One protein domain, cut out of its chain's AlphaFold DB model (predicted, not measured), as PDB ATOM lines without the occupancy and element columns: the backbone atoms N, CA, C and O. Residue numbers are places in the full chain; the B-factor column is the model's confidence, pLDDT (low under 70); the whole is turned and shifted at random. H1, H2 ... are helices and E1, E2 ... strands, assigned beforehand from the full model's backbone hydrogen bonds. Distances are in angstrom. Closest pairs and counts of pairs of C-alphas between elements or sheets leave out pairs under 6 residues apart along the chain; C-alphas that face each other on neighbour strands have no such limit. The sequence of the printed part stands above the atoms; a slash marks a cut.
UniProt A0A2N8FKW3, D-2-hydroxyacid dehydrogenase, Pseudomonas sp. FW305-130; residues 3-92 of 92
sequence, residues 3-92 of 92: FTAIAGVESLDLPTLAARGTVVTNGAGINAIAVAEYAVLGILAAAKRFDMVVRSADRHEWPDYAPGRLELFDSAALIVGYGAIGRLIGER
ATOM      1  N   PHE A   3      74.440 -17.350  -7.182       95.62
ATOM      2  CA  PHE A   3      75.823 -16.955  -6.947       95.62
ATOM      3  C   PHE A   3      76.289 -17.483  -5.594       95.62
ATOM      4  O   PHE A   3      75.533 -17.459  -4.622       95.62
ATOM      5  N   THR A   4      77.543 -17.926  -5.536       94.56
ATOM      6  CA  THR A   4      78.231 -18.270  -4.293       94.56
ATOM      7  C   THR A   4      79.500 -17.441  -4.130       94.56
ATOM      8  O   THR A   4      80.278 -17.279  -5.068       94.56
ATOM      9  N   ALA A   5      79.724 -16.936  -2.917       92.75
ATOM     10  CA  ALA A   5      80.912 -16.158  -2.579       92.75
ATOM     11  C   ALA A   5      82.172 -17.024  -2.382       92.75
ATOM     12  O   ALA A   5      83.251 -16.485  -2.175       92.75
ATOM     13  N   ILE A   6      82.066 -18.353  -2.442       92.06
ATOM     14  CA  ILE A   6      83.221 -19.258  -2.393       92.06
ATOM     15  C   ILE A   6      83.612 -19.717  -3.799       92.06
ATOM     16  O   ILE A   6      82.816 -19.653  -4.732       92.06
ATOM     17  N   ALA A   7      84.854 -20.176  -3.958       91.69
ATOM     18  CA  ALA A   7      85.318 -20.752  -5.220       91.69
ATOM     19  C   ALA A   7      84.791 -22.183  -5.430       91.69
ATOM     20  O   ALA A   7      84.437 -22.547  -6.550       91.69
ATOM     21  N   GLY A   8      84.721 -22.974  -4.354       91.38
ATOM     22  CA  GLY A   8      84.202 -24.341  -4.390       91.38
ATOM     23  C   GLY A   8      82.698 -24.382  -4.657       91.38
ATOM     24  O   GLY A   8      81.943 -23.530  -4.187       91.38
ATOM     25  N   VAL A   9      82.269 -25.379  -5.423       95.25
ATOM     26  CA  VAL A   9      80.856 -25.636  -5.759       95.25
ATOM     27  C   VAL A   9      80.441 -27.074  -5.446       95.25
ATOM     28  O   VAL A   9      79.317 -27.469  -5.734       95.25
ATOM     29  N   GLU A  10      81.327 -27.853  -4.827       94.25
ATOM     30  CA  GLU A  10      81.170 -29.281  -4.538       94.25
ATOM     31  C   GLU A  10      80.011 -29.567  -3.575       94.25
ATOM     32  O   GLU A  10      79.459 -30.662  -3.576       94.25
ATOM     33  N   SER A  11      79.627 -28.584  -2.759       93.62
ATOM     34  CA  SER A  11      78.494 -28.678  -1.836       93.62
ATOM     35  C   SER A  11      77.134 -28.416  -2.491       93.62
ATOM     36  O   SER A  11      76.106 -28.579  -1.834       93.62
ATOM     37  N   LEU A  12      77.102 -27.987  -3.758       94.88
ATOM     38  CA  LEU A  12      75.869 -27.684  -4.477       94.88
ATOM     39  C   LEU A  12      75.348 -28.921  -5.221       94.88
ATOM     40  O   LEU A  12      76.109 -29.638  -5.867       94.88
ATOM     41  N   ASP A  13      74.027 -29.112  -5.227       96.56
ATOM     42  CA  ASP A  13      73.358 -30.078  -6.109       96.56
ATOM     43  C   ASP A  13      73.305 -29.535  -7.550       96.56
ATOM     44  O   ASP A  13      72.284 -29.036  -8.038       96.56
ATOM     45  N   LEU A  14      74.461 -29.573  -8.220       96.31
ATOM     46  CA  LEU A  14      74.624 -29.106  -9.597       96.31
ATOM     47  C   LEU A  14      73.669 -29.804 -10.585       96.31
ATOM     48  O   LEU A  14      73.117 -29.091 -11.428       96.31
ATOM     49  N   PRO A  15      73.403 -31.128 -10.498       97.25
ATOM     50  CA  PRO A  15      72.418 -31.785 -11.357       97.25
ATOM     51  C   PRO A  15      71.018 -31.169 -11.269       97.25
ATOM     52  O   PRO A  15      70.428 -30.837 -12.302       97.25
ATOM     53  N   THR A  16      70.492 -30.947 -10.061       97.94
ATOM     54  CA  THR A  16      69.160 -30.344  -9.890       97.94
ATOM     55  C   THR A  16      69.125 -28.900 -10.388       97.94
ATOM     56  O   THR A  16      68.156 -28.481 -11.027       97.94
ATOM     57  N   LEU A  17      70.181 -28.125 -10.125       97.25
ATOM     58  CA  LEU A  17      70.286 -26.742 -10.594       97.25
ATOM     59  C   LEU A  17      70.315 -26.670 -12.127       97.25
ATOM     60  O   LEU A  17      69.601 -25.850 -12.712       97.25
ATOM     61  N   ALA A  18      71.067 -27.563 -12.772       97.06
ATOM     62  CA  ALA A  18      71.140 -27.670 -14.224       97.06
ATOM     63  C   ALA A  18      69.792 -28.079 -14.837       97.06
ATOM     64  O   ALA A  18      69.339 -27.440 -15.785       97.06
ATOM     65  N   ALA A  19      69.102 -29.069 -14.255       98.25
ATOM     66  CA  ALA A  19      67.778 -29.510 -14.711       98.25
ATOM     67  C   ALA A  19      66.724 -28.389 -14.658       98.25
ATOM     68  O   ALA A  19      65.793 -28.360 -15.460       98.25
ATOM     69  N   ARG A  20      66.888 -27.436 -13.735       97.50
ATOM     70  CA  ARG A  20      66.036 -26.244 -13.602       97.50
ATOM     71  C   ARG A  20      66.491 -25.061 -14.464       97.50
ATOM     72  O   ARG A  20      65.938 -23.974 -14.326       97.50
ATOM     73  N   GLY A  21      67.520 -25.226 -15.297       97.75
ATOM     74  CA  GLY A  21      68.084 -24.145 -16.111       97.75
ATOM     75  C   GLY A  21      68.736 -23.028 -15.287       97.75
ATOM     76  O   GLY A  21      68.782 -21.877 -15.718       97.75
ATOM     77  N   THR A  22      69.212 -23.325 -14.074       98.00
ATOM     78  CA  THR A  22      69.826 -22.316 -13.205       98.00
ATOM     79  C   THR A  22      71.270 -22.053 -13.616       98.00
ATOM     80  O   THR A  22      72.121 -22.928 -13.513       98.00
ATOM     81  N   VAL A  23      71.573 -20.811 -13.999       97.56
ATOM     82  CA  VAL A  23      72.962 -20.342 -14.136       97.56
ATOM     83  C   VAL A  23      73.601 -20.239 -12.751       97.56
ATOM     84  O   VAL A  23      73.082 -19.506 -11.900       97.56
ATOM     85  N   VAL A  24      74.716 -20.944 -12.549       96.56
ATOM     86  CA  VAL A  24      75.529 -20.905 -11.326       96.56
ATOM     87  C   VAL A  24      76.818 -20.132 -11.596       96.56
ATOM     88  O   VAL A  24      77.483 -20.349 -12.604       96.56
ATOM     89  N   THR A  25      77.168 -19.232 -10.683       96.62
ATOM     90  CA  THR A  25      78.407 -18.439 -10.703       96.62
ATOM     91  C   THR A  25      79.088 -18.527  -9.338       96.62
ATOM     92  O   THR A  25      78.400 -18.690  -8.328       96.62
ATOM     93  N   ASN A  26      80.418 -18.446  -9.288       95.50
ATOM     94  CA  ASN A  26      81.198 -18.601  -8.059       95.50
ATOM     95  C   ASN A  26      82.231 -17.480  -7.875       95.50
ATOM     96  O   ASN A  26      82.515 -16.706  -8.789       95.50
ATOM     97  N   GLY A  27      82.810 -17.410  -6.681       92.88
ATOM     98  CA  GLY A  27      83.859 -16.461  -6.316       92.88
ATOM     99  C   GLY A  27      85.262 -16.916  -6.718       92.88
ATOM    100  O   GLY A  27      86.204 -16.735  -5.947       92.88
ATOM    101  N   ALA A  28      85.443 -17.564  -7.872       91.44
ATOM    102  CA  ALA A  28      86.769 -18.016  -8.289       91.44
ATOM    103  C   ALA A  28      87.749 -16.828  -8.393       91.44
ATOM    104  O   ALA A  28      87.503 -15.856  -9.099       91.44
ATOM    105  N   GLY A  29      88.874 -16.909  -7.673       89.25
ATOM    106  CA  GLY A  29      89.942 -15.904  -7.709       89.25
ATOM    107  C   GLY A  29      89.792 -14.712  -6.755       89.25
ATOM    108  O   GLY A  29      90.770 -13.991  -6.577       89.25
ATOM    109  N   ILE A  30      88.653 -14.529  -6.073       93.12
ATOM    110  CA  ILE A  30      88.429 -13.343  -5.215       93.12
ATOM    111  C   ILE A  30      89.427 -13.231  -4.049       93.12
ATOM    112  O   ILE A  30      89.746 -12.133  -3.609       93.12
ATOM    113  N   ASN A  31      89.960 -14.364  -3.583       93.31
ATOM    114  CA  ASN A  31      90.904 -14.427  -2.465       93.31
ATOM    115  C   ASN A  31      92.363 -14.578  -2.918       93.31
ATOM    116  O   ASN A  31      93.223 -14.871  -2.092       93.31
ATOM    117  N   ALA A  32      92.669 -14.430  -4.213       95.00
ATOM    118  CA  ALA A  32      93.994 -14.777  -4.724       95.00
ATOM    119  C   ALA A  32      95.123 -13.954  -4.080       95.00
ATOM    120  O   ALA A  32      96.153 -14.516  -3.714       95.00
ATOM    121  N   ILE A  33      94.900 -12.649  -3.888       95.81
ATOM    122  CA  ILE A  33      95.849 -11.743  -3.224       95.81
ATOM    123  C   ILE A  33      96.023 -12.128  -1.753       95.81
ATOM    124  O   ILE A  33      97.147 -12.352  -1.316       95.81
ATOM    125  N   ALA A  34      94.917 -12.282  -1.019       96.56
ATOM    126  CA  ALA A  34      94.952 -12.627   0.400       96.56
ATOM    127  C   ALA A  34      95.684 -13.957   0.645       96.56
ATOM    128  O   ALA A  34      96.520 -14.054   1.538       96.56
ATOM    129  N   VAL A  35      95.430 -14.980  -0.180       96.69
ATOM    130  CA  VAL A  35      96.126 -16.271  -0.069       96.69
ATOM    131  C   VAL A  35      97.618 -16.126  -0.381       96.69
ATOM    132  O   VAL A  35      98.433 -16.719   0.322       96.69
ATOM    133  N   ALA A  36      97.990 -15.337  -1.394       97.69
ATOM    134  CA  ALA A  36      99.396 -15.099  -1.717       97.69
ATOM    135  C   ALA A  36     100.142 -14.402  -0.564       97.69
ATOM    136  O   ALA A  36     101.239 -14.818  -0.201       97.69
ATOM    137  N   GLU A  37      99.530 -13.395   0.060       97.69
ATOM    138  CA  GLU A  37     100.093 -12.704   1.227       97.69
ATOM    139  C   GLU A  37     100.254 -13.639   2.426       97.69
ATOM    140  O   GLU A  37     101.316 -13.668   3.048       97.69
ATOM    141  N   TYR A  38      99.241 -14.459   2.714       98.00
ATOM    142  CA  TYR A  38      99.316 -15.447   3.791       98.00
ATOM    143  C   TYR A  38     100.382 -16.516   3.540       98.00
ATOM    144  O   TYR A  38     101.046 -16.943   4.486       98.00
ATOM    145  N   ALA A  39     100.581 -16.939   2.289       98.00
ATOM    146  CA  ALA A  39     101.629 -17.890   1.941       98.00
ATOM    147  C   ALA A  39     103.024 -17.312   2.235       98.00
ATOM    148  O   ALA A  39     103.826 -17.956   2.913       98.00
ATOM    149  N   VAL A  40     103.291 -16.076   1.800       96.75
ATOM    150  CA  VAL A  40     104.574 -15.391   2.040       96.75
ATOM    151  C   VAL A  40     104.789 -15.110   3.528       96.75
ATOM    152  O   VAL A  40     105.870 -15.381   4.058       96.75
ATOM    153  N   LEU A  41     103.747 -14.658   4.236       97.88
ATOM    154  CA  LEU A  41     103.774 -14.508   5.692       97.88
ATOM    155  C   LEU A  41     104.139 -15.829   6.379       97.88
ATOM    156  O   LEU A  41     104.980 -15.833   7.273       97.88
ATOM    157  N   GLY A  42     103.540 -16.945   5.959       97.81
ATOM    158  CA  GLY A  42     103.822 -18.270   6.510       97.81
ATOM    159  C   GLY A  42     105.285 -18.681   6.343       97.81
ATOM    160  O   GLY A  42     105.900 -19.154   7.301       97.81
ATOM    161  N   ILE A  43     105.867 -18.438   5.165       96.88
ATOM    162  CA  ILE A  43     107.285 -18.716   4.888       96.88
ATOM    163  C   ILE A  43     108.182 -17.890   5.819       96.88
ATOM    164  O   ILE A  43     109.072 -18.441   6.476       96.88
ATOM    165  N   LEU A  44     107.930 -16.584   5.937       97.12
ATOM    166  CA  LEU A  44     108.740 -15.707   6.783       97.12
ATOM    167  C   LEU A  44     108.568 -16.023   8.276       97.12
ATOM    168  O   LEU A  44     109.551 -16.080   9.018       97.12
ATOM    169  N   ALA A  45     107.335 -16.286   8.716       98.06
ATOM    170  CA  ALA A  45     107.030 -16.672  10.088       98.06
ATOM    171  C   ALA A  45     107.740 -17.975  10.477       98.06
ATOM    172  O   ALA A  45     108.285 -18.067  11.580       98.06
ATOM    173  N   ALA A  46     107.799 -18.951   9.566       97.38
ATOM    174  CA  ALA A  46     108.548 -20.186   9.764       97.38
ATOM    175  C   ALA A  46     110.062 -19.929   9.841       97.38
ATOM    176  O   ALA A  46     110.709 -20.367  10.794       97.38
ATOM    177  N   ALA A  47     110.622 -19.161   8.899       97.44
ATOM    178  CA  ALA A  47     112.053 -18.841   8.852       97.44
ATOM    179  C   ALA A  47     112.547 -18.109  10.114       97.44
ATOM    180  O   ALA A  47     113.644 -18.373  10.617       97.44
ATOM    181  N   LYS A  48     111.719 -17.208  10.656       97.44
ATOM    182  CA  LYS A  48     112.033 -16.413  11.853       97.44
ATOM    183  C   LYS A  48     111.533 -17.030  13.156       97.44
ATOM    184  O   LYS A  48     111.761 -16.445  14.213       97.44
ATOM    185  N   ARG A  49     110.893 -18.209  13.102       97.75
ATOM    186  CA  ARG A  49     110.245 -18.853  14.260       97.75
ATOM    187  C   ARG A  49     109.408 -17.848  15.046       97.75
ATOM    188  O   ARG A  49     109.529 -17.714  16.264       97.75
ATOM    189  N   PHE A  50     108.583 -17.096  14.321       97.56
ATOM    190  CA  PHE A  50     107.801 -16.001  14.890       97.56
ATOM    191  C   PHE A  50     106.829 -16.499  15.969       97.56
ATOM    192  O   PHE A  50     106.550 -15.800  16.938       97.56
ATOM    193  N   ASP A  51     106.415 -17.765  15.870       97.50
ATOM    194  CA  ASP A  51     105.679 -18.483  16.906       97.50
ATOM    195  C   ASP A  51     106.395 -18.479  18.268       97.50
ATOM    196  O   ASP A  51     105.756 -18.384  19.312       97.50
ATOM    197  N   MET A  52     107.724 -18.593  18.288       98.06
ATOM    198  CA  MET A  52     108.510 -18.516  19.519       98.06
ATOM    199  C   MET A  52     108.692 -17.079  19.990       98.06
ATOM    200  O   MET A  52     108.649 -16.848  21.193       98.06
ATOM    201  N   VAL A  53     108.846 -16.126  19.067       97.31
ATOM    202  CA  VAL A  53     108.960 -14.696  19.397       97.31
ATOM    203  C   VAL A  53     107.728 -14.228  20.170       97.31
ATOM    204  O   VAL A  53     107.872 -13.669  21.255       97.31
ATOM    205  N   VAL A  54     106.527 -14.528  19.663       97.44
ATOM    206  CA  VAL A  54     105.262 -14.181  20.330       97.44
ATOM    207  C   VAL A  54     105.184 -14.821  21.717       97.44
ATOM    208  O   VAL A  54     104.965 -14.127  22.702       97.44
ATOM    209  N   ARG A  55     105.473 -16.124  21.829       97.75
ATOM    210  CA  ARG A  55     105.414 -16.819  23.125       97.75
ATOM    211  C   ARG A  55     106.453 -16.313  24.130       97.75
ATOM    212  O   ARG A  55     106.188 -16.348  25.326       97.75
ATOM    213  N   SER A  56     107.647 -15.920  23.686       97.94
ATOM    214  CA  SER A  56     108.656 -15.313  24.563       97.94
ATOM    215  C   SER A  56     108.209 -13.933  25.036       97.94
ATOM    216  O   SER A  56     108.348 -13.643  26.220       97.94
ATOM    217  N   ALA A  57     107.587 -13.131  24.165       97.19
ATOM    218  CA  ALA A  57     106.991 -11.855  24.555       97.19
ATOM    219  C   ALA A  57     105.872 -12.039  25.597       97.19
ATOM    220  O   ALA A  57     105.884 -11.350  26.612       97.19
ATOM    221  N   ASP A  58     104.984 -13.025  25.416       98.31
ATOM    222  CA  ASP A  58     103.926 -13.354  26.389       98.31
ATOM    223  C   ASP A  58     104.497 -13.707  27.776       98.31
ATOM    224  O   ASP A  58     103.916 -13.379  28.813       98.31
ATOM    225  N   ARG A  59     105.663 -14.369  27.806       98.12
ATOM    226  CA  ARG A  59     106.385 -14.728  29.040       98.12
ATOM    227  C   ARG A  59     107.323 -13.634  29.553       98.12
ATOM    228  O   ARG A  59     107.939 -13.833  30.594       98.12
ATOM    229  N   HIS A  60     107.407 -12.491  28.874       97.94
ATOM    230  CA  HIS A  60     108.347 -11.413  29.190       97.94
ATOM    231  C   HIS A  60     109.813 -11.888  29.202       97.94
ATOM    232  O   HIS A  60     110.610 -11.501  30.056       97.94
ATOM    233  N   GLU A  61     110.172 -12.745  28.248       97.94
ATOM    234  CA  GLU A  61     111.520 -13.280  28.083       97.94
ATOM    235  C   GLU A  61     112.238 -12.618  26.904       97.94
ATOM    236  O   GLU A  61     111.710 -12.552  25.792       97.94
ATOM    237  N   TRP A  62     113.490 -12.217  27.134       95.81
ATOM    238  CA  TRP A  62     114.390 -11.687  26.110       95.81
ATOM    239  C   TRP A  62     115.588 -12.622  25.951       95.81
ATOM    240  O   TRP A  62     116.553 -12.505  26.704       95.81
ATOM    241  N   PRO A  63     115.526 -13.592  25.023       94.56
ATOM    242  CA  PRO A  63     116.633 -14.510  24.801       94.56
ATOM    243  C   PRO A  63     117.824 -13.787  24.165       94.56
ATOM    244  O   PRO A  63     117.646 -12.932  23.297       94.56
ATOM    245  N   ASP A  64     119.039 -14.208  24.518       96.12
ATOM    246  CA  ASP A  64     120.286 -13.671  23.943       96.12
ATOM    247  C   ASP A  64     120.393 -13.890  22.423       96.12
ATOM    248  O   ASP A  64     121.146 -13.207  21.729       96.12
ATOM    249  N   TYR A  65     119.632 -14.851  21.889       95.19
ATOM    250  CA  TYR A  65     119.613 -15.199  20.473       95.19
ATOM    251  C   TYR A  65     118.188 -15.245  19.925       95.19
ATOM    252  O   TYR A  65     117.268 -15.752  20.567       95.19
ATOM    253  N   ALA A  66     118.028 -14.791  18.680       93.25
ATOM    254  CA  ALA A  66     116.760 -14.889  17.966       93.25
ATOM    255  C   ALA A  66     116.331 -16.365  17.781       93.25
ATOM    256  O   ALA A  66     117.157 -17.185  17.358       93.25
ATOM    257  N   PRO A  67     115.047 -16.708  18.020       95.38
ATOM    258  CA  PRO A  67     114.537 -18.072  17.851       95.38
ATOM    259  C   PRO A  67     114.713 -18.652  16.441       95.38
ATOM    260  O   PRO A  67     114.993 -19.840  16.289       95.38
ATOM    261  N   GLY A  68     114.560 -17.823  15.406       95.88
ATOM    262  CA  GLY A  68     114.787 -18.194  14.011       95.88
ATOM    263  C   GLY A  68     115.777 -17.243  13.352       95.88
ATOM    264  O   GLY A  68     115.638 -16.025  13.435       95.88
ATOM    265  N   ARG A  69     116.792 -17.815  12.705       94.88
ATOM    266  CA  ARG A  69     117.922 -17.085  12.106       94.88
ATOM    267  C   ARG A  69     118.060 -17.311  10.602       94.88
ATOM    268  O   ARG A  69     118.988 -16.790  10.003       94.88
ATOM    269  N   LEU A  70     117.144 -18.066   9.993       96.19
ATOM    270  CA  LEU A  70     117.167 -18.299   8.553       96.19
ATOM    271  C   LEU A  70     116.865 -16.990   7.815       96.19
ATOM    272  O   LEU A  70     115.933 -16.261   8.175       96.19
ATOM    273  N   GLU A  71     117.646 -16.690   6.787       95.94
ATOM    274  CA  GLU A  71     117.400 -15.592   5.857       95.94
ATOM    275  C   GLU A  71     116.796 -16.143   4.566       95.94
ATOM    276  O   GLU A  71     117.175 -17.215   4.106       95.94
ATOM    277  N   LEU A  72     115.812 -15.425   4.016       95.25
ATOM    278  CA  LEU A  72     115.220 -15.767   2.718       95.25
ATOM    279  C   LEU A  72     115.993 -15.135   1.554       95.25
ATOM    280  O   LEU A  72     115.852 -15.573   0.416       95.25
ATOM    281  N   PHE A  73     116.799 -14.111   1.835       96.00
ATOM    282  CA  PHE A  73     117.689 -13.505   0.853       96.00
ATOM    283  C   PHE A  73     118.676 -14.555   0.319       96.00
ATOM    284  O   PHE A  73     119.160 -15.380   1.090       96.00
ATOM    285  N   ASP A  74     118.907 -14.560  -0.995       95.50
ATOM    286  CA  ASP A  74     119.684 -15.574  -1.733       95.50
ATOM    287  C   ASP A  74     119.203 -17.035  -1.591       95.50
ATOM    288  O   ASP A  74     119.856 -17.968  -2.068       95.50
ATOM    289  N   SER A  75     118.029 -17.266  -0.994       95.50
ATOM    290  CA  SER A  75     117.380 -18.577  -1.010       95.50
ATOM    291  C   SER A  75     116.597 -18.802  -2.311       95.50
ATOM    292  O   SER A  75     116.287 -17.868  -3.049       95.50
ATOM    293  N   ALA A  76     116.251 -20.059  -2.587       95.06
ATOM    294  CA  ALA A  76     115.398 -20.430  -3.711       95.06
ATOM    295  C   ALA A  76     114.128 -21.125  -3.211       95.06
ATOM    296  O   ALA A  76     114.179 -21.961  -2.307       95.06
ATOM    297  N   ALA A  77     112.996 -20.818  -3.844       94.81
ATOM    298  CA  ALA A  77     111.714 -21.457  -3.580       94.81
ATOM    299  C   ALA A  77     111.141 -22.073  -4.863       94.81
ATOM    300  O   ALA A  77     111.229 -21.489  -5.944       94.81
ATOM    301  N   LEU A  78     110.527 -23.251  -4.737       96.81
ATOM    302  CA  LEU A  78     109.783 -23.895  -5.818       96.81
ATOM    303  C   LEU A  78     108.283 -23.667  -5.618       96.81
ATOM    304  O   LEU A  78     107.720 -24.074  -4.604       96.81
ATOM    305  N   ILE A  79     107.626 -23.085  -6.619       96.94
ATOM    306  CA  ILE A  79     106.169 -22.922  -6.639       96.94
ATOM    307  C   ILE A  79     105.554 -24.073  -7.436       96.94
ATOM    308  O   ILE A  79     105.672 -24.134  -8.661       96.94
ATOM    309  N   VAL A  80     104.872 -24.985  -6.743       97.06
ATOM    310  CA  VAL A  80     104.132 -26.084  -7.377       97.06
ATOM    311  C   VAL A  80     102.710 -25.615  -7.687       97.06
ATOM    312  O   VAL A  80     101.880 -25.480  -6.795       97.06
ATOM    313  N   GLY A  81     102.440 -25.363  -8.971       95.44
ATOM    314  CA  GLY A  81     101.162 -24.835  -9.458       95.44
ATOM    315  C   GLY A  81     101.210 -23.326  -9.713       95.44
ATOM    316  O   GLY A  81     100.933 -22.514  -8.834       95.44
ATOM    317  N   TYR A  82     101.503 -22.938 -10.956       95.31
ATOM    318  CA  TYR A  82     101.724 -21.539 -11.350       95.31
ATOM    319  C   TYR A  82     100.457 -20.847 -11.900       95.31
ATOM    320  O   TYR A  82     100.453 -20.198 -12.947       95.31
ATOM    321  N   GLY A  83      99.340 -21.034 -11.190       93.69
ATOM    322  CA  GLY A  83      98.049 -20.400 -11.484       93.69
ATOM    323  C   GLY A  83      97.974 -18.940 -11.015       93.69
ATOM    324  O   GLY A  83      98.994 -18.300 -10.774       93.69
ATOM    325  N   ALA A  84      96.758 -18.403 -10.852       93.38
ATOM    326  CA  ALA A  84      96.553 -17.021 -10.393       93.38
ATOM    327  C   ALA A  84      97.246 -16.729  -9.047       93.38
ATOM    328  O   ALA A  84      97.908 -15.709  -8.911       93.38
ATOM    329  N   ILE A  85      97.147 -17.652  -8.085       96.69
ATOM    330  CA  ILE A  85      97.778 -17.518  -6.763       96.69
ATOM    331  C   ILE A  85      99.293 -17.729  -6.852       96.69
ATOM    332  O   ILE A  85     100.051 -16.914  -6.342       96.69
ATOM    333  N   GLY A  86      99.744 -18.795  -7.526       97.00
ATOM    334  CA  GLY A  86     101.171 -19.123  -7.630       97.00
ATOM    335  C   GLY A  86     102.003 -18.011  -8.276       97.00
ATOM    336  O   GLY A  86     103.106 -17.734  -7.820       97.00
ATOM    337  N   ARG A  87     101.452 -17.315  -9.280       96.81
ATOM    338  CA  ARG A  87     102.088 -16.126  -9.870       96.81
ATOM    339  C   ARG A  87     102.225 -14.981  -8.869       96.81
ATOM    340  O   ARG A  87     103.319 -14.460  -8.713       96.81
ATOM    341  N   LEU A  88     101.156 -14.662  -8.137       97.75
ATOM    342  CA  LEU A  88     101.172 -13.615  -7.107       97.75
ATOM    343  C   LEU A  88     102.127 -13.926  -5.948       97.75
ATOM    344  O   LEU A  88     102.663 -12.998  -5.347       97.75
ATOM    345  N   ILE A  89     102.331 -15.206  -5.620       97.62
ATOM    346  CA  ILE A  89     103.355 -15.622  -4.654       97.62
ATOM    347  C   ILE A  89     104.749 -15.333  -5.215       97.62
ATOM    348  O   ILE A  89     105.559 -14.768  -4.505       97.62
ATOM    349  N   GLY A  90     105.028 -15.685  -6.475       95.56
ATOM    350  CA  GLY A  90     106.353 -15.479  -7.079       95.56
ATOM    351  C   GLY A  90     106.732 -14.017  -7.349       95.56
ATOM    352  O   GLY A  90     107.899 -13.736  -7.592       95.56
ATOM    353  N   GLU A  91     105.766 -13.098  -7.334       95.50
ATOM    354  CA  GLU A  91     105.997 -11.645  -7.416       95.50
ATOM    355  C   GLU A  91     106.383 -11.011  -6.065       95.50
ATOM    356  O   GLU A  91     106.731  -9.830  -6.030       95.50
ATOM    357  N   ARG A  92     106.274 -11.761  -4.963       90.88
ATOM    358  CA  ARG A  92     106.538 -11.319  -3.589       90.88
ATOM    359  C   ARG A  92     107.806 -11.970  -3.047       90.88
ATOM    360  O   ARG A  92     108.494 -11.280  -2.266       90.88
TER     361      ARG A  92
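Overview. This is residues 3 to 92 of the 92 residues of the protein "D-2-hydroxyacid dehydrogenase" of Pseudomonas sp. FW305-130 (UniProt A0A2N8FKW3). Helix H2 makes the middle of a long, thin shape, with short H4 packed beside it; a loop with H1 and E1 extends from one end, and H3 turns off at the other, from where residues 59 to 83 fold back to H4. The 90 printed residues run H1, E1, H2, H3, H4, mostly helix, with under half in named elements. The whole is extended, radius of gyration of the C-alphas 20.5 A, spanning 67 by 33 by 15 A.

Along the chain. Find C-alpha 14 at (74.624, -29.106, -9.597), where H1, residues 14 to 19, begins. E1, 24 to 26, pairs with no named strand; residues 3 to 4 pair with 25 to 26, parallel. H2, 32 to 47, runs 23.0 A; H3, 50 to 58, 12.4 A; H4, 84 to 90, 10.5 A, ends at (106.353, -15.479, -7.079).

Arrangement. H2 and H4 touch, closest C-alphas Ala 36 and Ile 89, 5.0 A, the same way at a shallow tilt of 34 degrees, only just short of steep. H2 and H3 are close but not clearly touching, closest C-alphas Ala 45 and Asp 51, 7.2 A, only just about perpendicular at 71 degrees. H1 and H2 are apart. In H1, H2, H3 and H4 every O i to N i+4 pair is within hydrogen-bond range.

Size, cuts and confidence. C-alphas 20 and 64 are farthest apart, 67.2 A. Residues 15 to 21, of which 15 to 19 belong to H1, stand free. The link H3 to H4 is long; the printed part has no cut, and no printed residue is under pLDDT 70.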